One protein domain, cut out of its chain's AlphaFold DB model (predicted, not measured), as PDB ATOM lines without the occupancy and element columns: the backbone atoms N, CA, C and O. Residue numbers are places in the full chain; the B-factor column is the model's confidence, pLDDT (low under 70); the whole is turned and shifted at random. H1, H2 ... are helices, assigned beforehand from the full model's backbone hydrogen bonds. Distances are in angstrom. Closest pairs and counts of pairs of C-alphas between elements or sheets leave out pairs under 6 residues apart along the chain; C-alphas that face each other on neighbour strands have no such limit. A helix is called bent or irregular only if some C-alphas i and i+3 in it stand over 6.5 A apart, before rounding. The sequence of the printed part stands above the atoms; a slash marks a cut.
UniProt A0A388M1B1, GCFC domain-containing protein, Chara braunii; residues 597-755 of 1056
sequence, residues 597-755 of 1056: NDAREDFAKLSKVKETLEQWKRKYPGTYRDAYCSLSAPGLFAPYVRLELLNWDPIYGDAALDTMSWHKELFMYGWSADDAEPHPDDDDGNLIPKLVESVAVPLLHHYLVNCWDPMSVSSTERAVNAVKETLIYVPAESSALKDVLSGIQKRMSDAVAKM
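AT A GLANCE: This is residues 597 to 755 of the 1056 residues of the protein "GCFC domain-containing protein" of Chara braunii (UniProt A0A388M1B1). A long helix, H5, is the spine of an elongated body, with H3, H6 and H7 packed along it. H1 and H2, turned across each other, make one end of the length, and the end of H7 makes the other. The printed part has 159 residues with seven named helices, H1 to H7 along the chain, and no named strand: all helix. It is only just loose, close to compact, with a radius of gyration of the C-alphas of 18.3 A, and spans 63 by 37 by 23 A.

HOW THE PARTS SIT: Start at the hub, H5, residues 683 to 707, irregular, with C-alphas 685 and 688 7.7 A apart. H3, residues 629 to 645, only just irregular with C-alphas 636 and 639 7.0 A apart, touches H5; their closest C-alphas, of Ser 630 and Asp 684, are 5.1 A apart. H7, residues 735 to 754, touches H5 at a shallow tilt of 18 degrees, the same way; closest are the C-alphas of His 701 and Val 740, 5.0 A. H6, residues 713 to 729, forms a hairpin with H5, closest at the C-alphas of Pro 689 and Tyr 729, 4.9 A. H4, residues 661 to 666, forms a hairpin with H3, closest at the C-alphas of Val 641 and Trp 662, 6.0 A. H1, residues 606 to 619, only just touches H4, with 3 pairs of C-alphas within 8 A, through residues 606 to 610 alone; closest are the C-alphas of Ser 607 and Glu 665, 6.9 A. H2, residues 621 to 626, is close to H1 but not clearly touching, about perpendicular at 78 degrees. Each O i to N i+4 pair is within hydrogen-bond range in H1, H2, H4 and H7, against 9 of 13 in H3, 16 of 21 in H5 and 11 of 13 in H6.

IN THESE COORDINATES: Find C-alpha 683 at (296.486, 380.952, 239.682); from there H5 runs 34.2 A to C-alpha 707. H7 is 28.4 A long and ends at C-alpha 754, (263.101, 377.785, 272.201). H6 is 25.3 A, H3 23.6 A and H1 20.0 A long.

THE WHOLE: Lys 619 and Met 755 have the C-alphas farthest apart, 62.8 A. The printed part has no cut; the links H3 to H4 and H4 to H5 are long. Look for pLDDT under 70 at residues 671 to 681.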
ATOM      1  N   ASN A 597     287.337 352.375 240.759       87.88
ATOM      2  CA  ASN A 597     287.856 351.027 240.455       87.88
ATOM      3  C   ASN A 597     287.798 350.655 238.961       87.88
ATOM      4  O   ASN A 597     288.529 349.766 238.530       87.88
ATOM      5  N   ASP A 598     286.935 351.307 238.181       85.38
ATOM      6  CA  ASP A 598     286.836 351.150 236.725       85.38
ATOM      7  C   ASP A 598     287.643 352.209 235.947       85.38
ATOM      8  O   ASP A 598     287.762 352.135 234.722       85.38
ATOM      9  N   ALA A 599     288.231 353.187 236.644       85.62
ATOM     10  CA  ALA A 599     289.095 354.189 236.041       85.62
ATOM     11  C   ALA A 599     290.494 353.625 235.756       85.62
ATOM     12  O   ALA A 599     291.045 352.817 236.504       85.62
ATOM     13  N   ARG A 600     291.118 354.106 234.675       80.19
ATOM     14  CA  ARG A 600     292.523 353.805 234.367       80.19
ATOM     15  C   ARG A 600     293.425 354.272 235.515       80.19
ATOM     16  O   ARG A 600     293.205 355.353 236.054       80.19
ATOM     17  N   GLU A 601     294.481 353.517 235.823       81.56
ATOM     18  CA  GLU A 601     295.411 353.796 236.934       81.56
ATOM     19  C   GLU A 601     295.955 355.241 236.969       81.56
ATOM     20  O   GLU A 601     296.128 355.800 238.053       81.56
ATOM     21  N   ASP A 602     296.165 355.859 235.800       81.50
ATOM     22  CA  ASP A 602     296.600 357.257 235.639       81.50
ATOM     23  C   ASP A 602     295.618 358.282 236.245       81.50
ATOM     24  O   ASP A 602     296.026 359.354 236.694       81.50
ATOM     25  N   PHE A 603     294.323 357.949 236.251       83.81
ATOM     26  CA  PHE A 603     293.216 358.799 236.700       83.81
ATOM     27  C   PHE A 603     292.544 358.284 237.979       83.81
ATOM     28  O   PHE A 603     291.867 359.042 238.657       83.81
ATOM     29  N   ALA A 604     292.757 357.027 238.376       87.06
ATOM     30  CA  ALA A 604     292.157 356.460 239.586       87.06
ATOM     31  C   ALA A 604     292.689 357.069 240.906       87.06
ATOM     32  O   ALA A 604     292.174 356.759 241.980       87.06
ATOM     33  N   LYS A 605     293.755 357.889 240.862       89.38
ATOM     34  CA  LYS A 605     294.438 358.433 242.050       89.38
ATOM     35  C   LYS A 605     294.829 359.898 241.870       89.38
ATOM     36  O   LYS A 605     295.558 360.239 240.937       89.38
ATOM     37  N   LEU A 606     294.454 360.729 242.847       92.06
ATOM     38  CA  LEU A 606     294.785 362.158 242.922       92.06
ATOM     39  C   LEU A 606     296.272 362.438 242.644       92.06
ATOM     40  O   LEU A 606     296.601 363.281 241.810       92.06
ATOM     41  N   SER A 607     297.168 361.675 243.274       92.06
ATOM     42  CA  SER A 607     298.621 361.826 243.146       92.06
ATOM     43  C   SER A 607     299.119 361.687 241.702       92.06
ATOM     44  O   SER A 607     300.085 362.348 241.327       92.06
ATOM     45  N   LYS A 608     298.469 360.850 240.876       89.75
ATOM     46  CA  LYS A 608     298.859 360.599 239.476       89.75
ATOM     47  C   LYS A 608     298.369 361.688 238.531       89.75
ATOM     48  O   LYS A 608     299.141 362.156 237.688       89.75
ATOM     49  N   VAL A 609     297.150 362.180 238.742       89.81
ATOM     50  CA  VAL A 609     296.631 363.372 238.053       89.81
ATOM     51  C   VAL A 609     297.494 364.595 238.388       89.81
ATOM     52  O   VAL A 609     297.923 365.320 237.488       89.81
ATOM     53  N   LYS A 610     297.842 364.769 239.672       91.50
ATOM     54  CA  LYS A 610     298.734 365.830 240.157       91.50
ATOM     55  C   LYS A 610     300.126 365.751 239.522       91.50
ATOM     56  O   LYS A 610     300.603 366.746 238.982       91.50
ATOM     57  N   GLU A 611     300.761 364.577 239.552       90.69
ATOM     58  CA  GLU A 611     302.078 364.349 238.942       90.69
ATOM     59  C   GLU A 611     302.065 364.692 237.444       90.69
ATOM     60  O   GLU A 611     302.981 365.349 236.947       90.69
ATOM     61  N   THR A 612     301.007 364.301 236.730       88.69
ATOM     62  CA  THR A 612     300.857 364.551 235.290       88.69
ATOM     63  C   THR A 612     300.760 366.048 234.978       88.69
ATOM     64  O   THR A 612     301.442 366.528 234.068       88.69
ATOM     65  N   LEU A 613     299.982 366.807 235.758       88.12
ATOM     66  CA  LEU A 613     299.884 368.263 235.612       88.12
ATOM     67  C   LEU A 613     301.186 368.988 235.984       88.12
ATOM     68  O   LEU A 613     301.628 369.851 235.224       88.12
ATOM     69  N   GLU A 614     301.856 368.606 237.078       89.25
ATOM     70  CA  GLU A 614     303.179 369.154 237.420       89.25
ATOM     71  C   GLU A 614     304.209 368.884 236.310       89.25
ATOM     72  O   GLU A 614     305.003 369.761 235.960       89.25
ATOM     73  N   GLN A 615     304.195 367.683 235.719       88.69
ATOM     74  CA  GLN A 615     305.059 367.355 234.587       88.69
ATOM     75  C   GLN A 615     304.726 368.185 233.340       88.69
ATOM     76  O   GLN A 615     305.656 368.577 232.635       88.69
ATOM     77  N   TRP A 616     303.452 368.481 233.060       87.75
ATOM     78  CA  TRP A 616     303.074 369.385 231.969       87.75
ATOM     79  C   TRP A 616     303.574 370.807 232.252       87.75
ATOM     80  O   TRP A 616     304.323 371.340 231.431       87.75
ATOM     81  N   LYS A 617     303.280 371.380 233.428       86.31
ATOM     82  CA  LYS A 617     303.733 372.728 233.819       86.31
ATOM     83  C   LYS A 617     305.256 372.886 233.698       86.31
ATOM     84  O   LYS A 617     305.716 373.875 233.138       86.31
ATOM     85  N   ARG A 618     306.037 371.882 234.125       85.69
ATOM     86  CA  ARG A 618     307.512 371.873 233.998       85.69
ATOM     87  C   ARG A 618     308.017 371.722 232.555       85.69
ATOM     88  O   ARG A 618     309.033 372.317 232.213       85.69
ATOM     89  N   LYS A 619     307.365 370.907 231.716       85.94
ATOM     90  CA  LYS A 619     307.835 370.607 230.343       85.94
ATOM     91  C   LYS A 619     307.385 371.646 229.312       85.94
ATOM     92  O   LYS A 619     308.139 371.947 228.392       85.94
ATOM     93  N   TYR A 620     306.169 372.175 229.452       85.75
ATOM     94  CA  TYR A 620     305.536 373.081 228.488       85.75
ATOM     95  C   TYR A 620     304.701 374.172 229.201       85.75
ATOM     96  O   TYR A 620     303.480 374.220 229.029       85.75
ATOM     97  N   PRO A 621     305.324 375.074 229.988       83.75
ATOM     98  CA  PRO A 621     304.603 376.074 230.789       83.75
ATOM     99  C   PRO A 621     303.701 376.992 229.950       83.75
ATOM    100  O   PRO A 621     302.599 377.331 230.375       83.75
ATOM    101  N   GLY A 622     304.121 377.332 228.724       82.12
ATOM    102  CA  GLY A 622     303.310 378.121 227.792       82.12
ATOM    103  C   GLY A 622     301.983 377.444 227.440       82.12
ATOM    104  O   GLY A 622     300.930 378.044 227.622       82.12
ATOM    105  N   THR A 623     301.997 376.173 227.021       87.06
ATOM    106  CA  THR A 623     300.750 375.475 226.651       87.06
ATOM    107  C   THR A 623     299.890 375.116 227.860       87.06
ATOM    108  O   THR A 623     298.676 375.045 227.718       87.06
ATOM    109  N   TYR A 624     300.487 374.940 229.043       86.25
ATOM    110  CA  TYR A 624     299.759 374.782 230.308       86.25
ATOM    111  C   TYR A 624     298.946 376.046 230.652       86.25
ATOM    112  O   TYR A 624     297.758 375.957 230.968       86.25
ATOM    113  N   ARG A 625     299.550 377.237 230.523       84.38
ATOM    114  CA  ARG A 625     298.849 378.517 230.718       84.38
ATOM    115  C   ARG A 625     297.824 378.781 229.613       84.38
ATOM    116  O   ARG A 625     296.683 379.113 229.912       84.38
ATOM    117  N   ASP A 626     298.207 378.602 228.350       85.12
ATOM    118  CA  ASP A 626     297.352 378.910 227.195       85.12
ATOM    119  C   ASP A 626     296.143 377.946 227.077       85.12
ATOM    120  O   ASP A 626     295.150 378.274 226.427       85.12
ATOM    121  N   ALA A 627     296.195 376.782 227.741       86.75
ATOM    122  CA  ALA A 627     295.072 375.859 227.935       86.75
ATOM    123  C   ALA A 627     294.248 376.127 229.218       86.75
ATOM    124  O   ALA A 627     293.332 375.365 229.522       86.75
ATOM    125  N   TYR A 628     294.548 377.195 229.968       87.06
ATOM    126  CA  TYR A 628     293.891 377.577 231.227       87.06
ATOM    127  C   TYR A 628     293.906 376.472 232.304       87.06
ATOM    128  O   TYR A 628     292.960 376.332 233.090       87.06
ATOM    129  N   CYS A 629     294.990 375.689 232.376       86.50
ATOM    130  CA  CYS A 629     295.096 374.574 233.320       86.50
ATOM    131  C   CYS A 629     294.976 375.023 234.785       86.50
ATOM    132  O   CYS A 629     294.257 374.377 235.540       86.50
ATOM    133  N   SER A 630     295.562 376.161 235.174       86.94
ATOM    134  CA  SER A 630     295.460 376.708 236.543       86.94
ATOM    135  C   SER A 630     294.041 377.077 236.973       86.94
ATOM    136  O   SER A 630     293.670 376.902 238.132       86.94
ATOM    137  N   LEU A 631     293.214 377.547 236.035       87.06
ATOM    138  CA  LEU A 631     291.800 377.826 236.289       87.06
ATOM    139  C   LEU A 631     290.976 376.529 236.376       87.06
ATOM    140  O   LEU A 631     289.987 376.467 237.102       87.06
ATOM    141  N   SER A 632     291.410 375.490 235.660       88.06
ATOM    142  CA  SER A 632     290.736 374.188 235.569       88.06
ATOM    143  C   SER A 632     291.132 373.215 236.690       88.06
ATOM    144  O   SER A 632     290.354 372.326 237.036       88.06
ATOM    145  N   ALA A 633     292.317 373.380 237.286       89.62
ATOM    146  CA  ALA A 633     292.876 372.487 238.301       89.62
ATOM    147  C   ALA A 633     291.980 372.293 239.546       89.62
ATOM    148  O   ALA A 633     291.825 371.142 239.958       89.62
ATOM    149  N   PRO A 634     291.315 373.326 240.118       91.62
ATOM    150  CA  PRO A 634     290.351 373.118 241.200       91.62
ATOM    151  C   PRO A 634     289.212 372.176 240.789       91.62
ATOM    152  O   PRO A 634     288.887 371.253 241.528       91.62
ATOM    153  N   GLY A 635     288.658 372.349 239.583       89.69
ATOM    154  CA  GLY A 635     287.592 371.489 239.058       89.69
ATOM    155  C   GLY A 635     288.049 370.054 238.782       89.69
ATOM    156  O   GLY A 635     287.301 369.118 239.043       89.69
ATOM    157  N   LEU A 636     289.291 369.864 238.321       90.00
ATOM    158  CA  LEU A 636     289.853 368.530 238.079       90.00
ATOM    159  C   LEU A 636     290.162 367.773 239.379       90.00
ATOM    160  O   LEU A 636     290.029 366.551 239.422       90.00
ATOM    161  N   PHE A 637     290.580 368.473 240.437       92.62
ATOM    162  CA  PHE A 637     290.893 367.852 241.726       92.62
ATOM    163  C   PHE A 637     289.671 367.694 242.648       92.62
ATOM    164  O   PHE A 637     289.673 366.796 243.494       92.62
ATOM    165  N   ALA A 638     288.616 368.498 242.469       93.69
ATOM    166  CA  ALA A 638     287.409 368.464 243.299       93.69
ATOM    167  C   ALA A 638     286.770 367.065 243.471       93.69
ATOM    168  O   ALA A 638     286.426 366.752 244.608       93.69
ATOM    169  N   PRO A 639     286.656 366.182 242.453       92.94
ATOM    170  CA  PRO A 639     286.092 364.836 242.627       92.94
ATOM    171  C   PRO A 639     286.796 363.993 243.706       92.94
ATOM    172  O   PRO A 639     286.138 363.378 244.543       92.94
ATOM    173  N   TYR A 640     288.133 364.006 243.740       93.19
ATOM    174  CA  TYR A 640     288.912 363.267 244.745       93.19
ATOM    175  C   TYR A 640     288.798 363.913 246.132       93.19
ATOM    176  O   TYR A 640     288.704 363.212 247.138       93.19
ATOM    177  N   VAL A 641     288.769 365.251 246.180       95.38
ATOM    178  CA  VAL A 641     288.592 366.024 247.419       95.38
ATOM    179  C   VAL A 641     287.215 365.752 248.035       95.38
ATOM    180  O   VAL A 641     287.140 365.489 249.230       95.38
ATOM    181  N   ARG A 642     286.143 365.726 247.229       95.19
ATOM    182  CA  ARG A 642     284.780 365.371 247.669       95.19
ATOM    183  C   ARG A 642     284.731 363.974 248.278       95.19
ATOM    184  O   ARG A 642     284.263 363.834 249.405       95.19
ATOM    185  N   LEU A 643     285.287 362.965 247.597       93.56
ATOM    186  CA  LEU A 643     285.326 361.593 248.120       93.56
ATOM    187  C   LEU A 643     286.084 361.471 249.452       93.56
ATOM    188  O   LEU A 643     285.610 360.760 250.335       93.56
ATOM    189  N   GLU A 644     287.216 362.160 249.644       94.19
ATOM    190  CA  GLU A 644     287.893 362.140 250.953       94.19
ATOM    191  C   GLU A 644     287.095 362.915 252.022       94.19
ATOM    192  O   GLU A 644     287.010 362.477 253.173       94.19
ATOM    193  N   LEU A 645     286.437 364.018 251.648       94.88
ATOM    194  CA  LEU A 645     285.585 364.801 252.549       94.88
ATOM    195  C   LEU A 645     284.291 364.078 252.971       94.88
ATOM    196  O   LEU A 645     283.718 364.461 253.988       94.88
ATOM    197  N   LEU A 646     283.891 362.969 252.331       93.25
ATOM    198  CA  LEU A 646     282.873 362.057 252.891       93.25
ATOM    199  C   LEU A 646     283.307 361.457 254.241       93.25
ATOM    200  O   LEU A 646     282.473 361.060 255.057       93.25
ATOM    201  N   ASN A 647     284.613 361.405 254.521       91.31
ATOM    202  CA  ASN A 647     285.125 361.009 255.829       91.31
ATOM    203  C   ASN A 647     285.240 362.193 256.821       91.31
ATOM    204  O   ASN A 647     285.523 361.969 258.001       91.31
ATOM    205  N   TRP A 648     285.004 363.436 256.383       93.50
ATOM    206  CA  TRP A 648     285.049 364.632 257.228       93.50
ATOM    207  C   TRP A 648     283.732 364.836 257.985       93.50
ATOM    208  O   TRP A 648     282.686 365.090 257.394       93.50
ATOM    209  N   ASP A 649     283.802 364.771 259.314       90.75
ATOM    210  CA  ASP A 649     282.698 365.092 260.222       90.75
ATOM    211  C   ASP A 649     283.142 366.240 261.153       90.75
ATOM    212  O   ASP A 649     283.793 365.975 262.170       90.75
ATOM    213  N   PRO A 650     282.815 367.511 260.838       90.38
ATOM    214  CA  PRO A 650     283.228 368.676 261.629       90.38
ATOM    215  C   PRO A 650     282.468 368.832 262.963       90.38
ATOM    216  O   PRO A 650     282.672 369.816 263.677       90.38
ATOM    217  N   ILE A 651     281.574 367.897 263.311       89.19
ATOM    218  CA  ILE A 651     280.684 367.972 264.481       89.19
ATOM    219  C   ILE A 651     281.059 366.908 265.523       89.19
ATOM    220  O   ILE A 651     281.203 367.207 266.717       89.19
ATOM    221  N   TYR A 652     281.217 365.657 265.084       83.94
ATOM    222  CA  TYR A 652     281.500 364.500 265.936       83.94
ATOM    223  C   TYR A 652     282.905 363.913 265.734       83.94
ATOM    224  O   TYR A 652     283.404 363.275 266.667       83.94
ATOM    225  N   GLY A 653     283.534 364.135 264.575       83.38
ATOM    226  CA  GLY A 653     284.904 363.716 264.272       83.38
ATOM    227  C   GLY A 653     285.960 364.703 264.778       83.38
ATOM    228  O   GLY A 653     285.664 365.861 265.041       83.38
ATOM    229  N   ASP A 654     287.205 364.240 264.914       76.88
ATOM    230  CA  ASP A 654     288.349 365.045 265.384       76.88
ATOM    231  C   ASP A 654     289.366 365.354 264.255       76.88
ATOM    232  O   ASP A 654     290.509 365.725 264.526       76.88
ATOM    233  N   ALA A 655     288.978 365.169 262.986       80.31
ATOM    234  CA  ALA A 655     289.841 365.358 261.817       80.31
ATOM    235  C   ALA A 655     289.761 366.795 261.269       80.31
ATOM    236  O   ALA A 655     288.695 367.247 260.848       80.31
ATOM    237  N   ALA A 656     290.902 367.485 261.245       85.25
ATOM    238  CA  ALA A 656     291.064 368.797 260.620       85.25
ATOM    239  C   ALA A 656     291.395 368.653 259.121       85.25
ATOM    240  O   ALA A 656     292.015 367.659 258.722       85.25
ATOM    241  N   LEU A 657     291.008 369.632 258.302       88.88
ATOM    242  CA  LEU A 657     291.288 369.656 256.859       88.88
ATOM    243  C   LEU A 657     292.799 369.564 256.581       88.88
ATOM    244  O   LEU A 657     293.210 368.834 255.677       88.88
ATOM    245  N   ASP A 658     293.638 370.212 257.401       87.81
ATOM    246  CA  ASP A 658     295.099 370.172 257.237       87.81
ATOM    247  C   ASP A 658     295.711 368.761 257.401       87.81
ATOM    248  O   ASP A 658     296.787 368.467 256.859       87.81
ATOM    249  N   THR A 659     294.999 367.852 258.082       90.56
ATOM    250  CA  THR A 659     295.424 366.464 258.315       90.56
ATOM    251  C   THR A 659     295.091 365.497 257.176       90.56
ATOM    252  O   THR A 659     295.584 364.364 257.202       90.56
ATOM    253  N   MET A 660     294.325 365.914 256.170       92.00
ATOM    254  CA  MET A 660     293.833 365.052 255.085       92.00
ATOM    255  C   MET A 660     294.885 364.778 253.999       92.00
ATOM    256  O   MET A 660     295.828 365.560 253.826       92.00
ATOM    257  N   SER A 661     294.763 363.658 253.278       92.81
ATOM    258  CA  SER A 661     295.690 363.296 252.190       92.81
ATOM    259  C   SER A 661     295.603 364.290 251.041       92.81
ATOM    260  O   SER A 661     296.641 364.821 250.644       92.81
ATOM    261  N   TRP A 662     294.394 364.628 250.576       94.44
ATOM    262  CA  TRP A 662     294.200 365.601 249.499       94.44
ATOM    263  C   TRP A 662     294.885 366.941 249.798       94.44
ATOM    264  O   TRP A 662     295.571 367.488 248.933       94.44
ATOM    265  N   HIS A 663     294.772 367.434 251.037       94.38
ATOM    266  CA  HIS A 663     295.401 368.685 251.446       94.38
ATOM    267  C   HIS A 663     296.927 368.547 251.431       94.38
ATOM    268  O   HIS A 663     297.607 369.349 250.798       94.38
ATOM    269  N   LYS A 664     297.482 367.502 252.056       92.56
ATOM    270  CA  LYS A 664     298.938 367.258 252.096       92.56
ATOM    271  C   LYS A 664     299.557 367.075 250.711       92.56
ATOM    272  O   LYS A 664     300.670 367.546 250.482       92.56
ATOM    273  N   GLU A 665     298.859 366.408 249.796       92.06
ATOM    274  CA  GLU A 665     299.327 366.198 248.425       92.06
ATOM    275  C   GLU A 665     299.278 367.490 247.603       92.06
ATOM    276  O   GLU A 665     300.254 367.806 246.914       92.06
ATOM    277  N   LEU A 666     298.188 368.259 247.692       92.50
ATOM    278  CA  LEU A 666     297.983 369.477 246.901       92.50
ATOM    279  C   LEU A 666     298.611 370.744 247.512       92.50
ATOM    280  O   LEU A 666     298.819 371.705 246.779       92.50
ATOM    281  N   PHE A 667     298.986 370.764 248.796       88.38
ATOM    282  CA  PHE A 667     299.571 371.940 249.470       88.38
ATOM    283  C   PHE A 667     300.858 372.463 248.806       88.38
ATOM    284  O   PHE A 667     301.141 373.657 248.848       88.38
ATOM    285  N   MET A 668     301.632 371.574 248.174       83.38
ATOM    286  CA  MET A 668     302.844 371.918 247.414       83.38
ATOM    287  C   MET A 668     302.608 372.008 245.894       83.38
ATOM    288  O   MET A 668     303.572 372.084 245.135       83.38
ATOM    289  N   TYR A 669     301.358 371.942 245.420       85.81
ATOM    290  CA  TYR A 669     301.046 372.079 243.995       85.81
ATOM    291  C   TYR A 669     301.420 373.475 243.475       85.81
ATOM    292  O   TYR A 669     301.429 374.451 244.221       85.81
ATOM    293  N   GLY A 670     301.777 373.559 242.193       73.06
ATOM    294  CA  GLY A 670     302.211 374.797 241.545       73.06
ATOM    295  C   GLY A 670     303.607 375.292 241.944       73.06
ATOM    296  O   GLY A 670     304.202 376.029 241.161       73.06
ATOM    297  N   TRP A 671     304.150 374.865 243.093       67.75
ATOM    298  CA  TRP A 671     305.441 375.313 243.626       67.75
ATOM    299  C   TRP A 671     306.629 374.618 242.932       67.75
ATOM    300  O   TRP A 671     306.734 373.388 242.940       67.75
ATOM    301  N   SER A 672     307.557 375.395 242.367       62.88
ATOM    302  CA  SER A 672     308.864 374.908 241.899       62.88
ATOM    303  C   SER A 672     309.964 375.243 242.918       62.88
ATOM    304  O   SER A 672     309.773 376.074 243.805       62.88
ATOM    305  N   ALA A 673     311.119 374.579 242.840       58.16
ATOM    306  CA  ALA A 673     312.241 374.889 243.730       58.16
ATOM    307  C   ALA A 673     313.005 376.163 243.314       58.16
ATOM    308  O   ALA A 673     313.753 376.707 244.125       58.16
ATOM    309  N   ASP A 674     312.811 376.616 242.071       57.84
ATOM    310  CA  ASP A 674     313.668 377.588 241.390       57.84
ATOM    311  C   ASP A 674     312.977 378.950 241.164       57.84
ATOM    312  O   ASP A 674     313.654 379.974 241.056       57.84
ATOM    313  N   ASP A 675     311.638 378.992 241.138       57.03
ATOM    314  CA  ASP A 675     310.861 380.226 240.972       57.03
ATOM    315  C   ASP A 675     310.697 380.956 242.317       57.03
ATOM    316  O   ASP A 675     309.947 380.535 243.201       57.03
ATOM    317  N   ALA A 676     311.406 382.079 242.476       53.94
ATOM    318  CA  ALA A 676     311.380 382.880 243.703       53.94
ATOM    319  C   ALA A 676     310.067 383.661 243.915       53.94
ATOM    320  O   ALA A 676     309.706 383.950 245.057       53.94
ATOM    321  N   GLU A 677     309.346 383.982 242.835       54.38
ATOM    322  CA  GLU A 677     308.022 384.612 242.857       54.38
ATOM    323  C   GLU A 677     307.103 383.926 241.826       54.38
ATOM    324  O   GLU A 677     307.556 383.638 240.715       54.38
ATOM    325  N   PRO A 678     305.822 383.659 242.151       57.44
ATOM    326  CA  PRO A 678     304.869 383.110 241.191       57.44
ATOM    327  C   PRO A 678     304.543 384.130 240.092       57.44
ATOM    328  O   PRO A 678     304.460 385.335 240.334       57.44
ATOM    329  N   HIS A 679     304.320 383.644 238.871       63.38
ATOM    330  CA  HIS A 679     303.926 384.489 237.742       63.38
ATOM    331  C   HIS A 679     302.536 385.117 238.004       63.38
ATOM    332  O   HIS A 679     301.668 384.419 238.522       63.38
ATOM    333  N   PRO A 680     302.259 386.391 237.648       61.72
ATOM    334  CA  PRO A 680     300.974 387.029 237.979       61.72
ATOM    335  C   PRO A 680     299.724 386.353 237.390       61.72
ATOM    336  O   PRO A 680     298.638 386.522 237.936       61.72
ATOM    337  N   ASP A 681     299.886 385.575 236.313       65.31
ATOM    338  CA  ASP A 681     298.824 384.777 235.684       65.31
ATOM    339  C   ASP A 681     298.724 383.334 236.252       65.31
ATOM    340  O   ASP A 681     297.896 382.542 235.799       65.31
ATOM    341  N   ASP A 682     299.586 382.950 237.205       73.00
ATOM    342  CA  ASP A 682     299.697 381.588 237.754       73.00
ATOM    343  C   ASP A 682     298.809 381.386 238.986       73.00
ATOM    344  O   ASP A 682     299.214 381.472 240.148       73.00
ATOM    345  N   ASP A 683     297.550 381.087 238.695       79.62
ATOM    346  CA  ASP A 683     296.486 380.952 239.682       79.62
ATOM    347  C   ASP A 683     296.546 379.628 240.493       79.62
ATOM    348  O   ASP A 683     295.686 379.383 241.348       79.62
ATOM    349  N   ASP A 684     297.566 378.779 240.260       83.50
ATOM    350  CA  ASP A 684     297.808 377.520 240.993       83.50
ATOM    351  C   ASP A 684     298.052 377.763 242.490       83.50
ATOM    352  O   ASP A 684     297.651 376.951 243.326       83.50
ATOM    353  N   GLY A 685     298.679 378.891 242.852       79.88
ATOM    354  CA  GLY A 685     298.943 379.254 244.250       79.88
ATOM    355  C   GLY A 685     297.668 379.429 245.090       79.88
ATOM    356  O   GLY A 685     297.707 379.279 246.311       79.88
ATOM    357  N   ASN A 686     296.529 379.672 244.433       85.88
ATOM    358  CA  ASN A 686     295.210 379.801 245.051       85.88
ATOM    359  C   ASN A 686     294.405 378.484 245.050       85.88
ATOM    360  O   ASN A 686     293.229 378.494 245.418       85.88
ATOM    361  N   LEU A 687     294.999 377.348 244.652       91.12
ATOM    362  CA  LEU A 687     294.291 376.068 244.518       91.12
ATOM    363  C   LEU A 687     293.615 375.614 245.821       91.12
ATOM    364  O   LEU A 687     292.431 375.282 245.801       91.12
ATOM    365  N   ILE A 688     294.336 375.611 246.950       92.88
ATOM    366  CA  ILE A 688     293.767 375.163 248.233       92.88
ATOM    367  C   ILE A 688     292.623 376.088 248.697       92.88
ATOM    368  O   ILE A 688     291.543 375.557 248.954       92.88
ATOM    369  N   PRO A 689     292.765 377.434 248.734       92.44
ATOM    370  CA  PRO A 689     291.639 378.341 248.974       92.44
ATOM    371  C   PRO A 689     290.414 378.071 248.094       92.44
ATOM    372  O   PRO A 689     289.310 377.942 248.620       92.44
ATOM    373  N   LYS A 690     290.600 377.902 246.778       92.00
ATOM    374  CA  LYS A 690     289.499 377.632 245.838       92.00
ATOM    375  C   LYS A 690     288.814 376.292 246.094       92.00
ATOM    376  O   LYS A 690     287.592 376.220 245.995       92.00
ATOM    377  N   LEU A 691     289.562 375.241 246.435       94.56
ATOM    378  CA  LEU A 691     288.994 373.938 246.807       94.56
ATOM    379  C   LEU A 691     288.228 374.007 248.138       94.56
ATOM    380  O   LEU A 691     287.140 373.446 248.252       94.56
ATOM    381  N   VAL A 692     288.751 374.731 249.132       95.31
ATOM    382  CA  VAL A 692     288.058 374.931 250.414       95.31
ATOM    383  C   VAL A 692     286.765 375.727 250.208       95.31
ATOM    384  O   VAL A 692     285.722 375.312 250.706       95.31
ATOM    385  N   GLU A 693     286.796 376.816 249.437       94.62
ATOM    386  CA  GLU A 693     285.620 377.649 249.160       94.62
ATOM    387  C   GLU A 693     284.555 376.933 248.313       94.62
ATOM    388  O   GLU A 693     283.366 377.074 248.598       94.62
ATOM    389  N   SER A 694     284.955 376.147 247.305       92.81
ATOM    390  CA  SER A 694     284.011 375.471 246.398       92.81
ATOM    391  C   SER A 694     283.496 374.116 246.893       92.81
ATOM    392  O   SER A 694     282.429 373.700 246.450       92.81
ATOM    393  N   VAL A 695     284.207 373.439 247.807       94.12
ATOM    394  CA  VAL A 695     283.844 372.087 248.275       94.12
ATOM    395  C   VAL A 695     283.630 372.026 249.789       94.12
ATOM    396  O   VAL A 695     282.556 371.640 250.251       94.12
ATOM    397  N   ALA A 696     284.620 372.427 250.591       94.94
ATOM    398  CA  ALA A 696     284.550 372.252 252.045       94.94
ATOM    399  C   ALA A 696     283.572 373.227 252.731       94.94
ATOM    400  O   ALA A 696     282.901 372.848 253.692       94.94
ATOM    401  N   VAL A 697     283.446 374.467 252.246       95.56
ATOM    402  CA  VAL A 697     282.524 375.469 252.814       95.56
ATOM    403  C   VAL A 697     281.043 375.112 252.575       95.56
ATOM    404  O   VAL A 697     280.287 375.187 253.546       95.56
ATOM    405  N   PRO A 698     280.595 374.654 251.385       94.75
ATOM    406  CA  PRO A 698     279.235 374.130 251.193       94.75
ATOM    407  C   PRO A 698     278.884 372.942 252.104       94.75
ATOM    408  O   PRO A 698     277.809 372.931 252.710       94.75
ATOM    409  N   LEU A 699     279.807 371.988 252.280       94.75
ATOM    410  CA  LEU A 699     279.638 370.882 253.231       94.75
ATOM    411  C   LEU A 699     279.498 371.405 254.669       94.75
ATOM    412  O   LEU A 699     278.556 371.050 255.381       94.75
ATOM    413  N   LEU A 700     280.396 372.302 255.091       95.44
ATOM    414  CA  LEU A 700     280.364 372.910 256.423       95.44
ATOM    415  C   LEU A 700     279.075 373.718 256.661       95.44
ATOM    416  O   LEU A 700     278.523 373.672 257.759       95.44
ATOM    417  N   HIS A 701     278.549 374.400 255.639       95.94
ATOM    418  CA  HIS A 701     277.247 375.066 255.688       95.94
ATOM    419  C   HIS A 701     276.120 374.075 256.002       95.94
ATOM    420  O   HIS A 701     275.378 374.298 256.960       95.94
ATOM    421  N   HIS A 702     276.031 372.952 255.278       95.69
ATOM    422  CA  HIS A 702     275.025 371.918 255.551       95.69
ATOM    423  C   HIS A 702     275.153 371.363 256.978       95.69
ATOM    424  O   HIS A 702     274.175 371.317 257.730       95.69
ATOM    425  N   TYR A 703     276.372 371.008 257.397       94.88
ATOM    426  CA  TYR A 703     276.644 370.518 258.748       94.88
ATOM    427  C   TYR A 703     276.198 371.501 259.842       94.88
ATOM    428  O   TYR A 703     275.584 371.090 260.827       94.88
ATOM    429  N   LEU A 704     276.465 372.797 259.688       95.44
ATOM    430  CA  LEU A 704     276.152 373.797 260.713       95.44
ATOM    431  C   LEU A 704     274.689 374.258 260.690       95.44
ATOM    432  O   LEU A 704     274.139 374.579 261.747       95.44
ATOM    433  N   VAL A 705     274.042 374.268 259.522       95.12
ATOM    434  CA  VAL A 705     272.637 374.679 259.383       95.12
ATOM    435  C   VAL A 705     271.672 373.543 259.703       95.12
ATOM    436  O   VAL A 705     270.682 373.807 260.387       95.12
ATOM    437  N   ASN A 706     271.979 372.296 259.342       93.44
ATOM    438  CA  ASN A 706     271.096 371.152 259.594       93.44
ATOM    439  C   ASN A 706     271.581 370.348 260.815       93.44
ATOM    440  O   ASN A 706     270.864 370.234 261.811       93.44
ATOM    441  N   CYS A 707     272.834 369.887 260.815       93.38
ATOM    442  CA  CYS A 707     273.279 368.797 261.695       93.38
ATOM    443  C   CYS A 707     273.807 369.204 263.095       93.38
ATOM    444  O   CYS A 707     273.806 368.381 264.010       93.38
ATOM    445  N   TRP A 708     274.277 370.441 263.295       94.44
ATOM    446  CA  TRP A 708     274.842 370.911 264.577       94.44
ATOM    447  C   TRP A 708     273.793 370.979 265.707       94.44
ATOM    448  O   TRP A 708     272.637 371.322 265.469       94.44
ATOM    449  N   ASP A 709     274.195 370.711 266.958       90.31
ATOM    450  CA  ASP A 709     273.360 370.871 268.160       90.31
ATOM    451  C   ASP A 709     273.885 371.993 269.085       90.31
ATOM    452  O   ASP A 709     274.807 371.756 269.872       90.31
ATOM    453  N   PRO A 710     273.264 373.193 269.089       91.56
ATOM    454  CA  PRO A 710     273.637 374.293 269.983       91.56
ATOM    455  C   PRO A 710     273.549 373.982 271.488       91.56
ATOM    456  O   PRO A 710     274.096 374.742 272.287       91.56
ATOM    457  N   MET A 711     272.891 372.893 271.905       87.19
ATOM    458  CA  MET A 711     272.843 372.445 273.308       87.19
ATOM    459  C   MET A 711     274.039 371.569 273.719       87.19
ATOM    460  O   MET A 711     274.153 371.204 274.899       87.19
ATOM    461  N   SER A 712     274.909 371.210 272.770       88.56
ATOM    462  CA  SER A 712     276.037 370.302 272.962       88.56
ATOM    463  C   SER A 712     277.362 371.060 272.895       88.56
ATOM    464  O   SER A 712     277.813 371.469 271.830       88.56
ATOM    465  N   VAL A 713     278.001 371.266 274.052       88.00
ATOM    466  CA  VAL A 713     279.174 372.155 274.164       88.00
ATOM    467  C   VAL A 713     280.358 371.641 273.342       88.00
ATOM    468  O   VAL A 713     280.924 372.407 272.574       88.00
ATOM    469  N   SER A 714     280.681 370.346 273.417       87.00
ATOM    470  CA  SER A 714     281.785 369.763 272.639       87.00
ATOM    471  C   SER A 714     281.516 369.768 271.131       87.00
ATOM    472  O   SER A 714     282.426 370.015 270.348       87.00
ATOM    473  N   SER A 715     280.263 369.556 270.714       89.00
ATOM    474  CA  SER A 715     279.842 369.706 269.313       89.00
ATOM    475  C   SER A 715     280.054 371.141 268.823       89.00
ATOM    476  O   SER A 715     280.578 371.347 267.729       89.00
ATOM    477  N   THR A 716     279.727 372.135 269.653       93.56
ATOM    478  CA  THR A 716     279.967 373.549 269.347       93.56
ATOM    479  C   THR A 716     281.453 373.914 269.344       93.56
ATOM    480  O   THR A 716     281.882 374.666 268.477       93.56
ATOM    481  N   GLU A 717     282.267 373.372 270.252       92.12
ATOM    482  CA  GLU A 717     283.725 373.568 270.241       92.12
ATOM    483  C   GLU A 717     284.353 373.055 268.934       92.12
ATOM    484  O   GLU A 717     285.202 373.737 268.356       92.12
ATOM    485  N   ARG A 718     283.892 371.908 268.412       91.44
ATOM    486  CA  ARG A 718     284.316 371.405 267.095       91.44
ATOM    487  C   ARG A 718     283.825 372.267 265.938       91.44
ATOM    488  O   ARG A 718     284.642 372.663 265.115       91.44
ATOM    489  N   ALA A 719     282.544 372.636 265.932       93.81
ATOM    490  CA  ALA A 719     281.966 373.545 264.941       93.81
ATOM    491  C   ALA A 719     282.741 374.875 264.852       93.81
ATOM    492  O   ALA A 719     283.105 375.320 263.764       93.81
ATOM    493  N   VAL A 720     283.066 375.476 266.002       94.81
ATOM    494  CA  VAL A 720     283.889 376.692 266.102       94.81
ATOM    495  C   VAL A 720     285.295 376.463 265.543       94.81
ATOM    496  O   VAL A 720     285.816 377.338 264.854       94.81
ATOM    497  N   ASN A 721     285.914 375.308 265.805       93.31
ATOM    498  CA  ASN A 721     287.238 374.980 265.273       93.31
ATOM    499  C   ASN A 721     287.220 374.762 263.751       93.31
ATOM    500  O   ASN A 721     288.102 375.282 263.077       93.31
ATOM    501  N   ALA A 722     286.207 374.087 263.198       93.69
ATOM    502  CA  ALA A 722     286.054 373.899 261.752       93.69
ATOM    503  C   ALA A 722     285.830 375.235 261.017       93.69
ATOM    504  O   ALA A 722     286.471 375.503 260.002       93.69
ATOM    505  N   VAL A 723     285.005 376.135 261.572       94.62
ATOM    506  CA  VAL A 723     284.844 377.496 261.027       94.62
ATOM    507  C   VAL A 723     286.159 378.279 261.115       94.62
ATOM    508  O   VAL A 723     286.570 378.887 260.128       94.62
ATOM    509  N   LYS A 724     286.875 378.208 262.249       92.94
ATOM    510  CA  LYS A 724     288.213 378.811 262.405       92.94
ATOM    511  C   LYS A 724     289.250 378.243 261.435       92.94
ATOM    512  O   LYS A 724     290.140 378.989 261.048       92.94
ATOM    513  N   GLU A 725     289.148 376.974 261.044       91.62
ATOM    514  CA  GLU A 725     290.014 376.371 260.028       91.62
ATOM    515  C   GLU A 725     289.674 376.896 258.628       91.62
ATOM    516  O   GLU A 725     290.567 377.369 257.931       91.62
ATOM    517  N   THR A 726     288.395 376.936 258.232       92.38
ATOM    518  CA  THR A 726     288.009 377.526 256.930       92.38
ATOM    519  C   THR A 726     288.385 379.009 256.807       92.38
ATOM    520  O   THR A 726     288.825 379.429 255.738       92.38
ATOM    521  N   LEU A 727     288.344 379.771 257.909       92.50
ATOM    522  CA  LEU A 727     288.813 381.166 257.998       92.50
ATOM    523  C   LEU A 727     290.330 381.354 257.774       92.50
ATOM    524  O   LEU A 727     290.776 382.490 257.627       92.50
ATOM    525  N   ILE A 728     291.137 380.283 257.746       92.12
ATOM    526  CA  ILE A 728     292.560 380.352 257.353       92.12
ATOM    527  C   ILE A 728     292.697 380.488 255.828       92.12
ATOM    528  O   ILE A 728     293.652 381.094 255.347       92.12
ATOM    529  N   TYR A 729     291.744 379.930 255.076       91.31
ATOM    530  CA  TYR A 729     291.794 379.817 253.618       91.31
ATOM    531  C   TYR A 729     290.842 380.784 252.905       91.31
ATOM    532  O   TYR A 729     291.167 381.266 251.822       91.31
ATOM    533  N   VAL A 730     289.676 381.065 253.497       91.38
ATOM    534  CA  VAL A 730     288.591 381.851 252.894       91.38
ATOM    535  C   VAL A 730     288.301 383.086 253.761       91.38
ATOM    536  O   VAL A 730     287.990 382.928 254.945       91.38
ATOM    537  N   PRO A 731     288.374 384.319 253.216       88.50
ATOM    538  CA  PRO A 731     288.051 385.534 253.963       88.50
ATOM    539  C   PRO A 731     286.599 385.561 254.463       88.50
ATOM    540  O   PRO A 731     285.683 385.094 253.781       88.50
ATOM    541  N   ALA A 732     286.365 386.202 255.614       83.75
ATOM    542  CA  ALA A 732     285.024 386.406 256.182       83.75
ATOM    543  C   ALA A 732     284.094 387.229 255.260       83.75
ATOM    544  O   ALA A 732     282.873 387.256 255.429       83.75
ATOM    545  N   GLU A 733     284.671 387.904 254.270       84.00
ATOM    546  CA  GLU A 733     283.995 388.687 253.248       84.00
ATOM    547  C   GLU A 733     283.426 387.841 252.093       84.00
ATOM    548  O   GLU A 733     282.609 388.373 251.332       84.00
ATOM    549  N   SER A 734     283.789 386.559 251.960       91.81
ATOM    550  CA  SER A 734     283.199 385.650 250.963       91.81
ATOM    551  C   SER A 734     281.688 385.489 251.170       91.81
ATOM    552  O   SER A 734     281.206 385.458 252.304       91.81
ATOM    553  N   SER A 735     280.919 385.368 250.083       90.81
ATOM    554  CA  SER A 735     279.482 385.070 250.159       90.81
ATOM    555  C   SER A 735     279.217 383.717 250.817       90.81
ATOM    556  O   SER A 735     278.395 383.646 251.723       90.81
ATOM    557  N   ALA A 736     279.974 382.677 250.453       89.00
ATOM    558  CA  ALA A 736     279.779 381.333 250.995       89.00
ATOM    559  C   ALA A 736     279.988 381.296 252.520       89.00
ATOM    560  O   ALA A 736     279.204 380.693 253.256       89.00
ATOM    561  N   LEU A 737     281.001 382.012 253.020       90.88
ATOM    562  CA  LEU A 737     281.281 382.082 254.455       90.88
ATOM    563  C   LEU A 737     280.334 383.045 255.203       90.88
ATOM    564  O   LEU A 737     280.003 382.798 256.363       90.88
ATOM    565  N   LYS A 738     279.811 384.089 254.543       92.19
ATOM    566  CA  LYS A 738     278.703 384.908 255.076       92.19
ATOM    567  C   LYS A 738     277.424 384.097 255.257       92.19
ATOM    568  O   LYS A 738     276.765 384.258 256.285       92.19
ATOM    569  N   ASP A 739     277.103 383.217 254.314       93.12
ATOM    570  CA  ASP A 739     275.921 382.360 254.394       93.12
ATOM    571  C   ASP A 739     276.053 381.372 255.568       93.12
ATOM    572  O   ASP A 739     275.163 381.341 256.424       93.12
ATOM    573  N   VAL A 740     277.216 380.714 255.723       94.69
ATOM    574  CA  VAL A 740     277.595 379.933 256.927       94.69
ATOM    575  C   VAL A 740     277.382 380.727 258.216       94.69
ATOM    576  O   VAL A 740     276.681 380.262 259.122       94.69
ATOM    577  N   LEU A 741     277.947 381.934 258.309       93.50
ATOM    578  CA  LEU A 741     277.817 382.772 259.501       93.50
ATOM    579  C   LEU A 741     276.354 383.158 259.763       93.50
ATOM    580  O   LEU A 741     275.917 383.086 260.909       93.50
ATOM    581  N   SER A 742     275.566 383.492 258.738       94.38
ATOM    582  CA  SER A 742     274.135 383.795 258.895       94.38
ATOM    583  C   SER A 742     273.330 382.585 259.397       94.38
ATOM    584  O   SER A 742     272.476 382.727 260.280       94.38
ATOM    585  N   GLY A 743     273.664 381.384 258.914       95.56
ATOM    586  CA  GLY A 743     273.078 380.117 259.334       95.56
ATOM    587  C   GLY A 743     273.335 379.820 260.811       95.56
ATOM    588  O   GLY A 743     272.390 379.556 261.560       95.56
ATOM    589  N   ILE A 744     274.587 379.963 261.259       95.50
ATOM    590  CA  ILE A 744     274.976 379.836 262.675       95.50
ATOM    591  C   ILE A 744     274.172 380.816 263.545       95.50
ATOM    592  O   ILE A 744     273.576 380.411 264.545       95.50
ATOM    593  N   GLN A 745     274.100 382.095 263.152       95.19
ATOM    594  CA  GLN A 745     273.385 383.129 263.911       95.19
ATOM    595  C   GLN A 745     271.887 382.814 264.049       95.19
ATOM    596  O   GLN A 745     271.328 382.932 265.144       95.19
ATOM    597  N   LYS A 746     271.250 382.340 262.969       95.94
ATOM    598  CA  LYS A 746     269.861 381.863 262.994       95.94
ATOM    599  C   LYS A 746     269.697 380.668 263.939       95.94
ATOM    600  O   LYS A 746     268.842 380.716 264.819       95.94
ATOM    601  N   ARG A 747     270.545 379.635 263.823       94.94
ATOM    602  CA  ARG A 747     270.511 378.439 264.691       94.94
ATOM    603  C   ARG A 747     270.697 378.780 266.175       94.94
ATOM    604  O   ARG A 747     270.036 378.173 267.019       94.94
ATOM    605  N   MET A 748     271.543 379.761 266.498       95.62
ATOM    606  CA  MET A 748     271.722 380.279 267.862       95.62
ATOM    607  C   MET A 748     270.475 381.016 268.369       95.62
ATOM    608  O   MET A 748     270.025 380.748 269.483       95.62
ATOM    609  N   SER A 749     269.892 381.900 267.553       96.19
ATOM    610  CA  SER A 749     268.658 382.624 267.891       96.19
ATOM    611  C   SER A 749     267.475 381.669 268.095       96.19
ATOM    612  O   SER A 749     266.816 381.720 269.132       96.19
ATOM    613  N   ASP A 750     267.282 380.694 267.198       95.12
ATOM    614  CA  ASP A 750     266.263 379.644 267.332       95.12
ATOM    615  C   ASP A 750     266.419 378.848 268.642       95.12
ATOM    616  O   ASP A 750     265.423 378.520 269.294       95.12
ATOM    617  N   ALA A 751     267.654 378.548 269.063       94.75
ATOM    618  CA  ALA A 751     267.926 377.852 270.321       94.75
ATOM    619  C   ALA A 751     267.617 378.718 271.559       94.75
ATOM    620  O   ALA A 751     267.008 378.228 272.514       94.75
ATOM    621  N   VAL A 752     267.973 380.009 271.542       96.31
ATOM    622  CA  VAL A 752     267.653 380.960 272.627       96.31
ATOM    623  C   VAL A 752     266.150 381.235 272.701       96.31
ATOM    624  O   VAL A 752     265.594 381.273 273.803       96.31
ATOM    625  N   ALA A 753     265.462 381.339 271.563       95.19
ATOM    626  CA  ALA A 753     264.012 381.489 271.486       95.19
ATOM    627  C   ALA A 753     263.293 380.285 272.117       95.19
ATOM    628  O   ALA A 753     262.497 380.474 273.044       95.19
ATOM    629  N   LYS A 754     263.649 379.060 271.693       91.75
ATOM    630  CA  LYS A 754     263.101 377.785 272.201       91.75
ATOM    631  C   LYS A 754     263.466 377.497 273.665       91.75
ATOM    632  O   LYS A 754     262.749 376.753 274.331       91.75
ATOM    633  N   MET A 755     264.541 378.082 274.199       93.50
ATOM    634  CA  MET A 755     264.931 377.904 275.601       93.50
ATOM    635  C   MET A 755     263.891 378.503 276.562       93.50
ATOM    636  O   MET A 755     263.709 379.721 276.626       93.50
TER     637      MET A 755